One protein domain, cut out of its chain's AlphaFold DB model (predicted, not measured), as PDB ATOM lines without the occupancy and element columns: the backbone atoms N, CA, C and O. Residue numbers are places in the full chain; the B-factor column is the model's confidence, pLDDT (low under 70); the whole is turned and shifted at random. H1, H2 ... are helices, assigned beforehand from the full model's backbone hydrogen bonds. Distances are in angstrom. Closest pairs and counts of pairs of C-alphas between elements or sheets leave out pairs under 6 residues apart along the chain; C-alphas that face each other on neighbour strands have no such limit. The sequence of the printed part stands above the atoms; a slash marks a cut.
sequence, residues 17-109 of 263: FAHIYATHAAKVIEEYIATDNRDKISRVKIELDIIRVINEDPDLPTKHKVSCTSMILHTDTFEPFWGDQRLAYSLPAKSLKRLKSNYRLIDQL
ATOM      1  N   PHE A  17     180.798 121.027  86.824       90.25
ATOM      2  CA  PHE A  17     179.404 120.907  87.225       90.25
ATOM      3  C   PHE A  17     178.911 122.064  88.101       90.25
ATOM      4  O   PHE A  17     177.778 122.499  87.942       90.25
ATOM      5  N   ALA A  18     179.736 122.572  89.019       91.56
ATOM      6  CA  ALA A  18     179.336 123.680  89.874       91.56
ATOM      7  C   ALA A  18     179.144 124.964  89.061       91.56
ATOM      8  O   ALA A  18     178.200 125.710  89.309       91.56
ATOM      9  N   HIS A  19     179.977 125.164  88.035       90.69
ATOM     10  CA  HIS A  19     179.788 126.239  87.071       90.69
ATOM     11  C   HIS A  19     178.471 126.078  86.293       90.69
ATOM     12  O   HIS A  19     177.665 127.001  86.268       90.69
ATOM     13  N   ILE A  20     178.202 124.892  85.730       90.25
ATOM     14  CA  ILE A  20     176.943 124.610  85.010       90.25
ATOM     15  C   ILE A  20     175.727 124.842  85.917       90.25
ATOM     16  O   ILE A  20     174.763 125.491  85.506       90.25
ATOM     17  N   TYR A  21     175.790 124.348  87.154       95.62
ATOM     18  CA  TYR A  21     174.748 124.530  88.156       95.62
ATOM     19  C   TYR A  21     174.470 126.017  88.399       95.62
ATOM     20  O   TYR A  21     173.323 126.452  88.286       95.62
ATOM     21  N   ALA A  22     175.513 126.793  88.715       95.31
ATOM     22  CA  ALA A  22     175.383 128.204  89.058       95.31
ATOM     23  C   ALA A  22     174.851 129.016  87.873       95.31
ATOM     24  O   ALA A  22     173.912 129.788  88.043       95.31
ATOM     25  N   THR A  23     175.379 128.785  86.668       94.25
ATOM     26  CA  THR A  23     174.945 129.476  85.448       94.25
ATOM     27  C   THR A  23     173.484 129.175  85.115       94.25
ATOM     28  O   THR A  23     172.718 130.088  84.810       94.25
ATOM     29  N   HIS A  24     173.060 127.910  85.210       95.19
ATOM     30  CA  HIS A  24     171.663 127.543  84.972       95.19
ATOM     31  C   HIS A  24     170.730 128.164  86.017       95.19
ATOM     32  O   HIS A  24     169.719 128.776  85.671       95.19
ATOM     33  N   ALA A  25     171.075 128.032  87.298       97.19
ATOM     34  CA  ALA A  25     170.265 128.562  88.385       97.19
ATOM     35  C   ALA A  25     170.156 130.093  88.323       97.19
ATOM     36  O   ALA A  25     169.051 130.614  88.468       97.19
ATOM     37  N   ALA A  26     171.260 130.796  88.056       97.31
ATOM     38  CA  ALA A  26     171.281 132.249  87.898       97.31
ATOM     39  C   ALA A  26     170.357 132.695  86.763       97.31
ATOM     40  O   ALA A  26     169.476 133.517  86.990       97.31
ATOM     41  N   LYS A  27     170.456 132.064  85.587       97.06
ATOM     42  CA  LYS A  27     169.587 132.375  84.445       97.06
ATOM     43  C   LYS A  27     168.099 132.249  84.787       97.06
ATOM     44  O   LYS A  27     167.311 133.134  84.467       97.06
ATOM     45  N   VAL A  28     167.707 131.156  85.447       97.44
ATOM     46  CA  VAL A  28     166.304 130.940  85.837       97.44
ATOM     47  C   VAL A  28     165.853 131.974  86.873       97.44
ATOM     48  O   VAL A  28     164.733 132.474  86.802       97.44
ATOM     49  N   ILE A  29     166.712 132.307  87.839       97.56
ATOM     50  CA  ILE A  29     166.434 133.346  88.838       97.56
ATOM     51  C   ILE A  29     166.226 134.692  88.147       97.56
ATOM     52  O   ILE A  29     165.189 135.317  88.357       97.56
ATOM     53  N   GLU A  30     167.156 135.103  87.288       97.19
ATOM     54  CA  GLU A  30     167.101 136.362  86.544       97.19
ATOM     55  C   GLU A  30     165.823 136.482  85.706       97.19
ATOM     56  O   GLU A  30     165.194 137.537  85.712       97.19
ATOM     57  N   GLU A  31     165.371 135.403  85.062       97.06
ATOM     58  CA  GLU A  31     164.109 135.384  84.309       97.06
ATOM     59  C   GLU A  31     162.884 135.634  85.210       97.06
ATOM     60  O   GLU A  31     161.980 136.411  84.873       97.06
ATOM     61  N   TYR A  32     162.854 135.029  86.402       97.06
ATOM     62  CA  TYR A  32     161.797 135.300  87.379       97.06
ATOM     63  C   TYR A  32     161.866 136.722  87.940       97.06
ATOM     64  O   TYR A  32     160.817 137.319  88.187       97.06
ATOM     65  N   ILE A  33     163.064 137.274  88.137       96.56
ATOM     66  CA  ILE A  33     163.242 138.658  88.589       96.56
ATOM     67  C   ILE A  33     162.792 139.643  87.507       96.56
ATOM     68  O   ILE A  33     162.031 140.561  87.806       96.56
ATOM     69  N   ALA A  34     163.169 139.417  86.247       96.62
ATOM     70  CA  ALA A  34     162.782 140.259  85.115       96.62
ATOM     71  C   ALA A  34     161.258 140.307  84.896       96.62
ATOM     72  O   ALA A  34     160.736 141.291  84.379       96.62
ATOM     73  N   THR A  35     160.538 139.259  85.307       96.62
ATOM     74  CA  THR A  35     159.071 139.169  85.210       96.62
ATOM     75  C   THR A  35     158.337 139.519  86.512       96.62
ATOM     76  O   THR A  35     157.143 139.239  86.622       96.62
ATOM     77  N   ASP A  36     159.031 140.102  87.497       93.50
ATOM     78  CA  ASP A  36     158.516 140.459  88.833       93.50
ATOM     79  C   ASP A  36     157.840 139.291  89.584       93.50
ATOM     80  O   ASP A  36     156.888 139.434  90.348       93.50
ATOM     81  N   ASN A  37     158.347 138.077  89.369       94.44
ATOM     82  CA  ASN A  37     157.832 136.828  89.935       94.44
ATOM     83  C   ASN A  37     158.788 136.235  90.985       94.44
ATOM     84  O   ASN A  37     158.904 135.012  91.127       94.44
ATOM     85  N   ARG A  38     159.493 137.089  91.738       92.94
ATOM     86  CA  ARG A  38     160.523 136.665  92.710       92.94
ATOM     87  C   ARG A  38     160.011 135.674  93.758       92.94
ATOM     88  O   ARG A  38     160.750 134.829  94.255       92.94
ATOM     89  N   ASP A  39     158.731 135.757  94.104       91.69
ATOM     90  CA  ASP A  39     158.083 134.920  95.111       91.69
ATOM     91  C   ASP A  39     157.848 133.473  94.641       91.69
ATOM     92  O   ASP A  39     157.592 132.597  95.482       91.69
ATOM     93  N   LYS A  40     157.947 133.236  93.324       95.00
ATOM     94  CA  LYS A  40     157.831 131.924  92.671       95.00
ATOM     95  C   LYS A  40     159.166 131.197  92.545       95.00
ATOM     96  O   LYS A  40     159.152 129.982  92.313       95.00
ATOM     97  N   ILE A  41     160.288 131.896  92.738       97.19
ATOM     98  CA  ILE A  41     161.623 131.292  92.755       97.19
ATOM     99  C   ILE A  41     161.651 130.208  93.829       97.19
ATOM    100  O   ILE A  41     161.216 130.410  94.966       97.19
ATOM    101  N   SER A  42     162.151 129.033  93.464       97.44
ATOM    102  CA  SER A  42     162.261 127.898  94.369       97.44
ATOM    103  C   SER A  42     163.501 127.093  94.029       97.44
ATOM    104  O   SER A  42     163.555 126.455  92.978       97.44
ATOM    105  N   ARG A  43     164.454 127.074  94.963       97.62
ATOM    106  CA  ARG A  43     165.655 126.244  94.920       97.62
ATOM    107  C   ARG A  43     165.325 124.792  94.607       97.62
ATOM    108  O   ARG A  43     165.865 124.253  93.658       97.62
ATOM    109  N   VAL A  44     164.357 124.211  95.317       96.94
ATOM    110  CA  VAL A  44     163.866 122.844  95.062       96.94
ATOM    111  C   VAL A  44     163.478 122.630  93.601       96.94
ATOM    112  O   VAL A  44     163.846 121.616  93.023       96.94
ATOM    113  N   LYS A  45     162.723 123.557  92.996       96.75
ATOM    114  CA  LYS A  45     162.291 123.405  91.600       96.75
ATOM    115  C   LYS A  45     163.469 123.491  90.638       96.75
ATOM    116  O   LYS A  45     163.547 122.677  89.731       96.75
ATOM    117  N   ILE A  46     164.372 124.444  90.864       97.31
ATOM    118  CA  ILE A  46     165.566 124.646  90.037       97.31
ATOM    119  C   ILE A  46     166.504 123.433  90.140       97.31
ATOM    120  O   ILE A  46     166.943 122.907  89.125       97.31
ATOM    121  N   GLU A  47     166.756 122.933  91.349       96.88
ATOM    122  CA  GLU A  47     167.579 121.740  91.586       96.88
ATOM    123  C   GLU A  47     166.966 120.484  90.954       96.88
ATOM    124  O   GLU A  47     167.683 119.701  90.336       96.88
ATOM    125  N   LEU A  48     165.645 120.295  91.058       95.69
ATOM    126  CA  LEU A  48     164.952 119.184  90.394       95.69
ATOM    127  C   LEU A  48     165.045 119.269  88.871       95.69
ATOM    128  O   LEU A  48     165.183 118.240  88.215       95.69
ATOM    129  N   ASP A  49     164.963 120.475  88.317       95.75
ATOM    130  CA  ASP A  49     165.099 120.714  86.885       95.75
ATOM    131  C   ASP A  49     166.501 120.336  86.391       95.75
ATOM    132  O   ASP A  49     166.639 119.551  85.455       95.75
ATOM    133  N   ILE A  50     167.533 120.785  87.113       95.12
ATOM    134  CA  ILE A  50     168.933 120.432  86.857       95.12
ATOM    135  C   ILE A  50     169.135 118.912  86.933       95.12
ATOM    136  O   ILE A  50     169.692 118.317  86.013       95.12
ATOM    137  N   ILE A  51     168.647 118.260  87.997       94.31
ATOM    138  CA  ILE A  51     168.741 116.798  88.162       94.31
ATOM    139  C   ILE A  51     168.033 116.066  87.018       94.31
ATOM    140  O   ILE A  51     168.551 115.064  86.524       94.31
ATOM    141  N   ARG A  52     166.865 116.550  86.581       94.69
ATOM    142  CA  ARG A  52     166.132 115.961  85.457       94.69
ATOM    143  C   ARG A  52     166.969 116.012  84.181       94.69
ATOM    144  O   ARG A  52     167.188 114.966  83.580       94.69
ATOM    145  N   VAL A  53     167.499 117.186  83.832       92.19
ATOM    146  CA  VAL A  53     168.334 117.378  82.633       92.19
ATOM    147  C   VAL A  53     169.566 116.468  82.659       92.19
ATOM    148  O   VAL A  53     169.853 115.795  81.675       92.19
ATOM    149  N   ILE A  54     170.253 116.376  83.802       92.06
ATOM    150  CA  ILE A  54     171.411 115.483  83.991       92.06
ATOM    151  C   ILE A  54     171.035 114.019  83.762       92.06
ATOM    152  O   ILE A  54     171.790 113.271  83.148       92.06
ATOM    153  N   ASN A  55     169.895 113.582  84.298       91.06
ATOM    154  CA  ASN A  55     169.491 112.181  84.228       91.06
ATOM    155  C   ASN A  55     168.991 111.779  82.838       91.06
ATOM    156  O   ASN A  55     169.232 110.640  82.423       91.06
ATOM    157  N   GLU A  56     168.331 112.699  82.135       93.25
ATOM    158  CA  GLU A  56     167.787 112.498  80.789       93.25
ATOM    159  C   GLU A  56     168.864 112.524  79.694       93.25
ATOM    160  O   GLU A  56     168.646 111.927  78.643       93.25
ATOM    161  N   ASP A  57     170.030 113.134  79.940       90.44
ATOM    162  CA  ASP A  57     171.153 113.157  78.993       90.44
ATOM    163  C   ASP A  57     171.702 111.734  78.736       90.44
ATOM    164  O   ASP A  57     172.261 111.119  79.654       90.44
ATOM    165  N   PRO A  58     171.549 111.163  77.526       91.69
ATOM    166  CA  PRO A  58     172.015 109.809  77.229       91.69
ATOM    167  C   PRO A  58     173.544 109.700  77.162       91.69
ATOM    168  O   PRO A  58     174.075 108.615  77.412       91.69
ATOM    169  N   ASP A  59     174.246 110.797  76.874       93.88
ATOM    170  CA  ASP A  59     175.696 110.817  76.663       93.88
ATOM    171  C   ASP A  59     176.466 110.956  77.983       93.88
ATOM    172  O   ASP A  59     177.662 110.652  78.065       93.88
ATOM    173  N   LEU A  60     175.783 111.372  79.053       89.56
ATOM    174  CA  LEU A  60     176.389 111.523  80.367       89.56
ATOM    175  C   LEU A  60     176.515 110.161  81.086       89.56
ATOM    176  O   LEU A  60     175.508 109.505  81.367       89.56
ATOM    177  N   PRO A  61     177.725 109.715  81.481       94.75
ATOM    178  CA  PRO A  61     177.877 108.429  82.158       94.75
ATOM    179  C   PRO A  61     177.142 108.383  83.505       94.75
ATOM    180  O   PRO A  61     177.213 109.336  84.284       94.75
ATOM    181  N   THR A  62     176.542 107.236  83.844       93.12
ATOM    182  CA  THR A  62     175.767 107.035  85.087       93.12
ATOM    183  C   THR A  62     176.512 107.473  86.344       93.12
ATOM    184  O   THR A  62     175.926 108.109  87.213       93.12
ATOM    185  N   LYS A  63     177.823 107.205  86.429       92.06
ATOM    186  CA  LYS A  63     178.650 107.653  87.560       92.06
ATOM    187  C   LYS A  63     178.592 109.172  87.760       92.06
ATOM    188  O   LYS A  63     178.431 109.624  88.884       92.06
ATOM    189  N   HIS A  64     178.636 109.951  86.677       91.56
ATOM    190  CA  HIS A  64     178.551 111.407  86.746       91.56
ATOM    191  C   HIS A  64     177.142 111.855  87.126       91.56
ATOM    192  O   HIS A  64     177.004 112.726  87.977       91.56
ATOM    193  N   LYS A  65     176.098 111.212  86.584       93.44
ATOM    194  CA  LYS A  65     174.703 111.478  86.976       93.44
ATOM    195  C   LYS A  65     174.501 111.322  88.485       93.44
ATOM    196  O   LYS A  65     173.960 112.217  89.140       93.44
ATOM    197  N   VAL A  66     175.001 110.216  89.040       92.25
ATOM    198  CA  VAL A  66     174.950 109.922  90.478       92.25
ATOM    199  C   VAL A  66     175.779 110.928  91.273       92.25
ATOM    200  O   VAL A  66     175.265 111.483  92.240       92.25
ATOM    201  N   SER A  67     177.018 111.223  90.865       92.69
ATOM    202  CA  SER A  67     177.873 112.197  91.558       92.69
ATOM    203  C   SER A  67     177.261 113.599  91.587       92.69
ATOM    204  O   SER A  67     177.207 114.214  92.648       92.69
ATOM    205  N   CYS A  68     176.745 114.090  90.460       94.00
ATOM    206  CA  CYS A  68     176.114 115.406  90.369       94.00
ATOM    207  C   CYS A  68     174.846 115.488  91.226       94.00
ATOM    208  O   CYS A  68     174.675 116.427  92.005       94.00
ATOM    209  N   THR A  69     173.983 114.472  91.130       93.31
ATOM    210  CA  THR A  69     172.770 114.377  91.957       93.31
ATOM    211  C   THR A  69     173.129 114.317  93.441       93.31
ATOM    212  O   THR A  69     172.530 115.017  94.257       93.31
ATOM    213  N   SER A  70     174.149 113.529  93.791       92.69
ATOM    214  CA  SER A  70     174.631 113.402  95.163       92.69
ATOM    215  C   SER A  70     175.159 114.730  95.702       92.69
ATOM    216  O   SER A  70     174.812 115.130  96.811       92.69
ATOM    217  N   MET A  71     175.915 115.473  94.893       94.06
ATOM    218  CA  MET A  71     176.439 116.775  95.289       94.06
ATOM    219  C   MET A  71     175.320 117.780  95.594       94.06
ATOM    220  O   MET A  71     175.407 118.491  96.593       94.06
ATOM    221  N   ILE A  72     174.238 117.794  94.809       95.00
ATOM    222  CA  ILE A  72     173.065 118.644  95.080       95.00
ATOM    223  C   ILE A  72     172.362 118.231  96.386       95.00
ATOM    224  O   ILE A  72     172.012 119.081  97.209       95.00
ATOM    225  N   LEU A  73     172.139 116.928  96.580       93.19
ATOM    226  CA  LEU A  73     171.297 116.413  97.665       93.19
ATOM    227  C   LEU A  73     172.002 116.300  99.019       93.19
ATOM    228  O   LEU A  73     171.346 116.433 100.052       93.19
ATOM    229  N   HIS A  74     173.301 116.009  99.025       90.88
ATOM    230  CA  HIS A  74     174.013 115.546 100.219       90.88
ATOM    231  C   HIS A  74     175.148 116.466 100.673       90.88
ATOM    232  O   HIS A  74     175.731 116.212 101.722       90.88
ATOM    233  N   THR A  75     175.463 117.530  99.928       92.00
ATOM    234  CA  THR A  75     176.562 118.450 100.272       92.00
ATOM    235  C   THR A  75     176.092 119.895 100.352       92.00
ATOM    236  O   THR A  75     175.053 120.242  99.798       92.00
ATOM    237  N   ASP A  76     176.885 120.754 100.986       93.88
ATOM    238  CA  ASP A  76     176.613 122.194 101.100       93.88
ATOM    239  C   ASP A  76     177.297 123.018  99.997       93.88
ATOM    240  O   ASP A  76     177.375 124.241 100.080       93.88
ATOM    241  N   THR A  77     177.761 122.356  98.929       92.94
ATOM    242  CA  THR A  77     178.549 122.959  97.837       92.94
ATOM    243  C   THR A  77     177.896 124.208  97.236       92.94
ATOM    244  O   THR A  77     178.586 125.145  96.848       92.94
ATOM    245  N   PHE A  78     176.562 124.246  97.182       95.56
ATOM    246  CA  PHE A  78     175.801 125.338  96.566       95.56
ATOM    247  C   PHE A  78     175.242 126.358  97.565       95.56
ATOM    248  O   PHE A  78     174.571 127.300  97.146       95.56
ATOM    249  N   GLU A  79     175.488 126.200  98.870       95.69
ATOM    250  CA  GLU A  79     175.011 127.164  99.871       95.69
ATOM    251  C   GLU A  79     175.580 128.576  99.671       95.69
ATOM    252  O   GLU A  79     174.783 129.512  99.742       95.69
ATOM    253  N   PRO A  80     176.881 128.771  99.355       95.44
ATOM    254  CA  PRO A  80     177.412 130.110  99.095       95.44
ATOM    255  C   PRO A  80     176.678 130.802  97.942       95.44
ATOM    256  O   PRO A  80     176.172 131.905  98.116       95.44
ATOM    257  N   PHE A  81     176.485 130.089  96.824       96.31
ATOM    258  CA  PHE A  81     175.710 130.580  95.683       96.31
ATOM    259  C   PHE A  81     174.312 131.044  96.115       96.31
ATOM    260  O   PHE A  81     173.928 132.178  95.848       96.31
ATOM    261  N   TRP A  82     173.547 130.209  96.827       97.50
ATOM    262  CA  TRP A  82     172.200 130.583  97.274       97.50
ATOM    263  C   TRP A  82     172.188 131.714  98.310       97.50
ATOM    264  O   TRP A  82     171.212 132.468  98.370       97.50
ATOM    265  N   GLY A  83     173.249 131.843  99.109       96.88
ATOM    266  CA  GLY A  83     173.478 132.976 100.002       96.88
ATOM    267  C   GLY A  83     173.605 134.287  99.230       96.88
ATOM    268  O   GLY A  83     172.879 135.239  99.527       96.88
ATOM    269  N   ASP A  84     174.428 134.296  98.185       96.69
ATOM    270  CA  ASP A  84     174.629 135.466  97.325       96.69
ATOM    271  C   ASP A  84     173.333 135.851  96.602       96.69
ATOM    272  O   ASP A  84     172.917 137.010  96.634       96.69
ATOM    273  N   GLN A  85     172.613 134.868  96.043       96.81
ATOM    274  CA  GLN A  85     171.319 135.103  95.386       96.81
ATOM    275  C   GLN A  85     170.269 135.674  96.350       96.81
ATOM    276  O   GLN A  85     169.464 136.534  95.979       96.81
ATOM    277  N   ARG A  86     170.262 135.211  97.609       96.38
ATOM    278  CA  ARG A  86     169.365 135.739  98.644       96.38
ATOM    279  C   ARG A  86     169.631 137.214  98.902       96.38
ATOM    280  O   ARG A  86     168.665 137.965  99.020       96.38
ATOM    281  N   LEU A  87     170.900 137.596  99.036       96.25
ATOM    282  CA  LEU A  87     171.298 138.974  99.311       96.25
ATOM    283  C   LEU A  87     171.007 139.877  98.109       96.25
ATOM    284  O   LEU A  87     170.363 140.909  98.279       96.25
ATOM    285  N   ALA A  88     171.384 139.444  96.904       95.88
ATOM    286  CA  ALA A  88     171.211 140.216  95.676       95.88
ATOM    287  C   ALA A  88     169.738 140.529  95.363       95.88
ATOM    288  O   ALA A  88     169.405 141.656  95.003       95.88
ATOM    289  N   TYR A  89     168.840 139.553  95.538       95.44
ATOM    290  CA  TYR A  89     167.436 139.683  95.121       95.44
ATOM    291  C   TYR A  89     166.431 139.719  96.277       95.44
ATOM    292  O   TYR A  89     165.219 139.681  96.050       95.44
ATOM    293  N   SER A  90     166.909 139.783  97.526       95.38
ATOM    294  CA  SER A  90     166.066 139.740  98.733       95.38
ATOM    295  C   SER A  90     165.086 138.555  98.733       95.38
ATOM    296  O   SER A  90     163.897 138.697  99.037       95.38
ATOM    297  N   LEU A  91     165.573 137.365  98.358       94.88
ATOM    298  CA  LEU A  91     164.725 136.178  98.214       94.88
ATOM    299  C   LEU A  91     164.137 135.745  99.568       94.88
ATOM    300  O   LEU A  91     164.850 135.703 100.579       94.88
ATOM    301  N   PRO A  92     162.849 135.357  99.621       93.25
ATOM    302  CA  PRO A  92     162.240 134.923 100.866       93.25
ATOM    303  C   PRO A  92     162.776 133.545 101.278       93.25
ATOM    304  O   PRO A  92     163.065 132.693 100.440       93.25
ATOM    305  N   ALA A  93     162.821 133.266 102.585       93.44
ATOM    306  CA  ALA A  93     163.357 132.003 103.112       93.44
ATOM    307  C   ALA A  93     162.681 130.748 102.518       93.44
ATOM    308  O   ALA A  93     163.329 129.721 102.328       93.44
ATOM    309  N   LYS A  94     161.389 130.841 102.157       94.56
ATOM    310  CA  LYS A  94     160.655 129.760 101.472       94.56
ATOM    311  C   LYS A  94     161.299 129.345 100.140       94.56
ATOM    312  O   LYS A  94     161.238 128.169  99.788       94.56
ATOM    313  N   SER A  95     161.914 130.286  99.425       95.56
ATOM    314  CA  SER A  95     162.529 130.074  98.114       95.56
ATOM    315  C   SER A  95     163.859 129.337  98.211       95.56
ATOM    316  O   SER A  95     164.240 128.661  97.265       95.56
ATOM    317  N   LEU A  96     164.523 129.402  99.366       96.00
ATOM    318  CA  LEU A  96     165.844 128.816  99.613       96.00
ATOM    319  C   LEU A  96     165.777 127.432 100.260       96.00
ATOM    320  O   LEU A  96     166.806 126.845 100.588       96.00
ATOM    321  N   LYS A  97     164.566 126.907 100.482       95.75
ATOM    322  CA  LYS A  97     164.383 125.577 101.060       95.75
ATOM    323  C   LYS A  97     165.133 124.551 100.213       95.75
ATOM    324  O   LYS A  97     164.992 124.549  98.995       95.75
ATOM    325  N   ARG A  98     165.894 123.677 100.871       94.44
ATOM    326  CA  ARG A  98     166.669 122.618 100.217       94.44
ATOM    327  C   ARG A  98     165.799 121.464  99.747       94.44
ATOM    328  O   ARG A  98     164.826 121.097 100.421       94.44
ATOM    329  N   LEU A  99     166.196 120.865  98.627       91.38
ATOM    330  CA  LEU A  99     165.714 119.552  98.228       91.38
ATOM    331  C   LEU A  99     166.131 118.510  99.277       91.38
ATOM    332  O   LEU A  99     167.246 118.532  99.789       91.38
ATOM    333  N   LYS A 100     165.198 117.627  99.646       87.56
ATOM    334  CA  LYS A 100     165.445 116.552 100.612       87.56
ATOM    335  C   LYS A 100     165.539 115.225  99.879       87.56
ATOM    336  O   LYS A 100     164.642 114.883  99.111       87.56
ATOM    337  N   SER A 101     166.585 114.471 100.173       83.44
ATOM    338  CA  SER A 101     166.737 113.085  99.750       83.44
ATOM    339  C   SER A 101     165.662 112.194 100.385       83.44
ATOM    340  O   SER A 101     165.286 112.350 101.551       83.44
ATOM    341  N   ASN A 102     165.146 111.249  99.596       81.56
ATOM    342  CA  ASN A 102     164.193 110.252 100.069       81.56
ATOM    343  C   ASN A 102     164.936 109.001 100.554       81.56
ATOM    344  O   ASN A 102     165.144 108.055  99.799       81.56
ATOM    345  N   TYR A 103     165.310 108.997 101.831       75.50
ATOM    346  CA  TYR A 103     166.060 107.896 102.442       75.50
ATOM    347  C   TYR A 103     165.282 106.575 102.538       75.50
ATOM    348  O   TYR A 103     165.901 105.528 102.673       75.50
ATOM    349  N   ARG A 104     163.952 106.582 102.356       77.00
ATOM    350  CA  ARG A 104     163.132 105.354 102.391       77.00
ATOM    351  C   ARG A 104     163.489 104.338 101.304       77.00
ATOM    352  O   ARG A 104     163.058 103.193 101.384       77.00
ATOM    353  N   LEU A 105     164.183 104.771 100.253       67.56
ATOM    354  CA  LEU A 105     164.656 103.895  99.179       67.56
ATOM    355  C   LEU A 105     165.939 103.154  99.563       67.56
ATOM    356  O   LEU A 105     166.191 102.077  99.039       67.56
ATOM    357  N   ILE A 106     166.726 103.714 100.482       67.94
ATOM    358  CA  ILE A 106     167.968 103.098 100.954       67.94
ATOM    359  C   ILE A 106     167.643 101.900 101.846       67.94
ATOM    360  O   ILE A 106     168.243 100.846 101.684       67.94
ATOM    361  N   ASP A 107     166.608 102.018 102.683       66.81
ATOM    362  CA  ASP A 107     166.128 100.931 103.550       66.81
ATOM    363  C   ASP A 107     165.593  99.710 102.773       66.81
ATOM    364  O   ASP A 107     165.379  98.647 103.349       66.81
ATOM    365  N   GLN A 108     165.331  99.862 101.469       69.50
ATOM    366  CA  GLN A 108     164.827  98.798 100.593       69.50
ATOM    367  C   GLN A 108     165.938  98.090  99.814       69.50
ATOM    368  O   GLN A 108     165.666  97.090  99.149       69.50
ATOM    369  N   LEU A 109     167.171  98.600  99.864       69.00
ATOM    370  CA  LEU A 109     168.301  97.947  99.226       69.00
ATOM    371  C   LEU A 109     168.815  96.847 100.161       69.00
ATOM    372  O   LEU A 109     169.146  97.143 101.312       69.00
TER     373      LEU A 109
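What this domain is: This is residues 17 to 109 of the 263 residues of an uncharacterized protein of Talaromyces marneffei (UniProt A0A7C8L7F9). Two helix pairs follow each other along the longest axis: H1 and H4 run nearly side by side, and the helical hairpin of H2 and H3 adjoins them, with H2 crossing steeply to H1. After short H5 the chain runs back past the hairpin to H6, which sticks out free. The 93 printed residues hold six named helices in the order H1 to H6 and no named strand, all helix in class. The whole is compact, with a radius of gyration of the C-alphas of 14.1 A and spans of 43 by 30 by 20 A.

How they stand to each other: H1, residues 17 to 34, touches the hub H2, residues 43 to 56, with residues 21 to 28 alone; the closest C-alphas, of Ala 25 and Ile 46, are 6.3 A apart, and the helices run opposite ways at a steep tilt of 51 degrees. H2 and H3, residues 62 to 74, touch as a hairpin, opposite ways at 9 degrees, a shallow tilt, with closest C-alphas Asn 55 and Lys 65 at 5.9 A. H4, residues 79 to 89, is close to H1 but not clearly touching, its closest C-alphas Ala 22 and Phe 81 at 7.0 A, the same way at a shallow tilt of 19 degrees. H5, residues 93 to 96, touches H2 at residues 43 to 44 alone, with closest C-alphas Arg 43 and Leu 96 at 5.4 A. H6, residues 103 to 108, stands free. H1 to H4 have every O i to N i+4 pair within hydrogen-bond range, H5 is too short for one, and H6 has 0 of 2, but 2 of 3 O i to N i+3 pairs.

Where its parts are: H1 begins at C-alpha 17 (179.404, 120.907, 87.225) and is 25.6 A long; H2 is 19.8 A, H3 17.4 A and H4 15.4 A. H6 ends at C-alpha 108 (164.827, 98.798, 100.593).

The domain as a whole: The farthest C-alphas, of Ala 34 and Leu 109, are 44.9 A apart. The printed part has no cut and no long link. Residues 105 to 109 have pLDDT under 70.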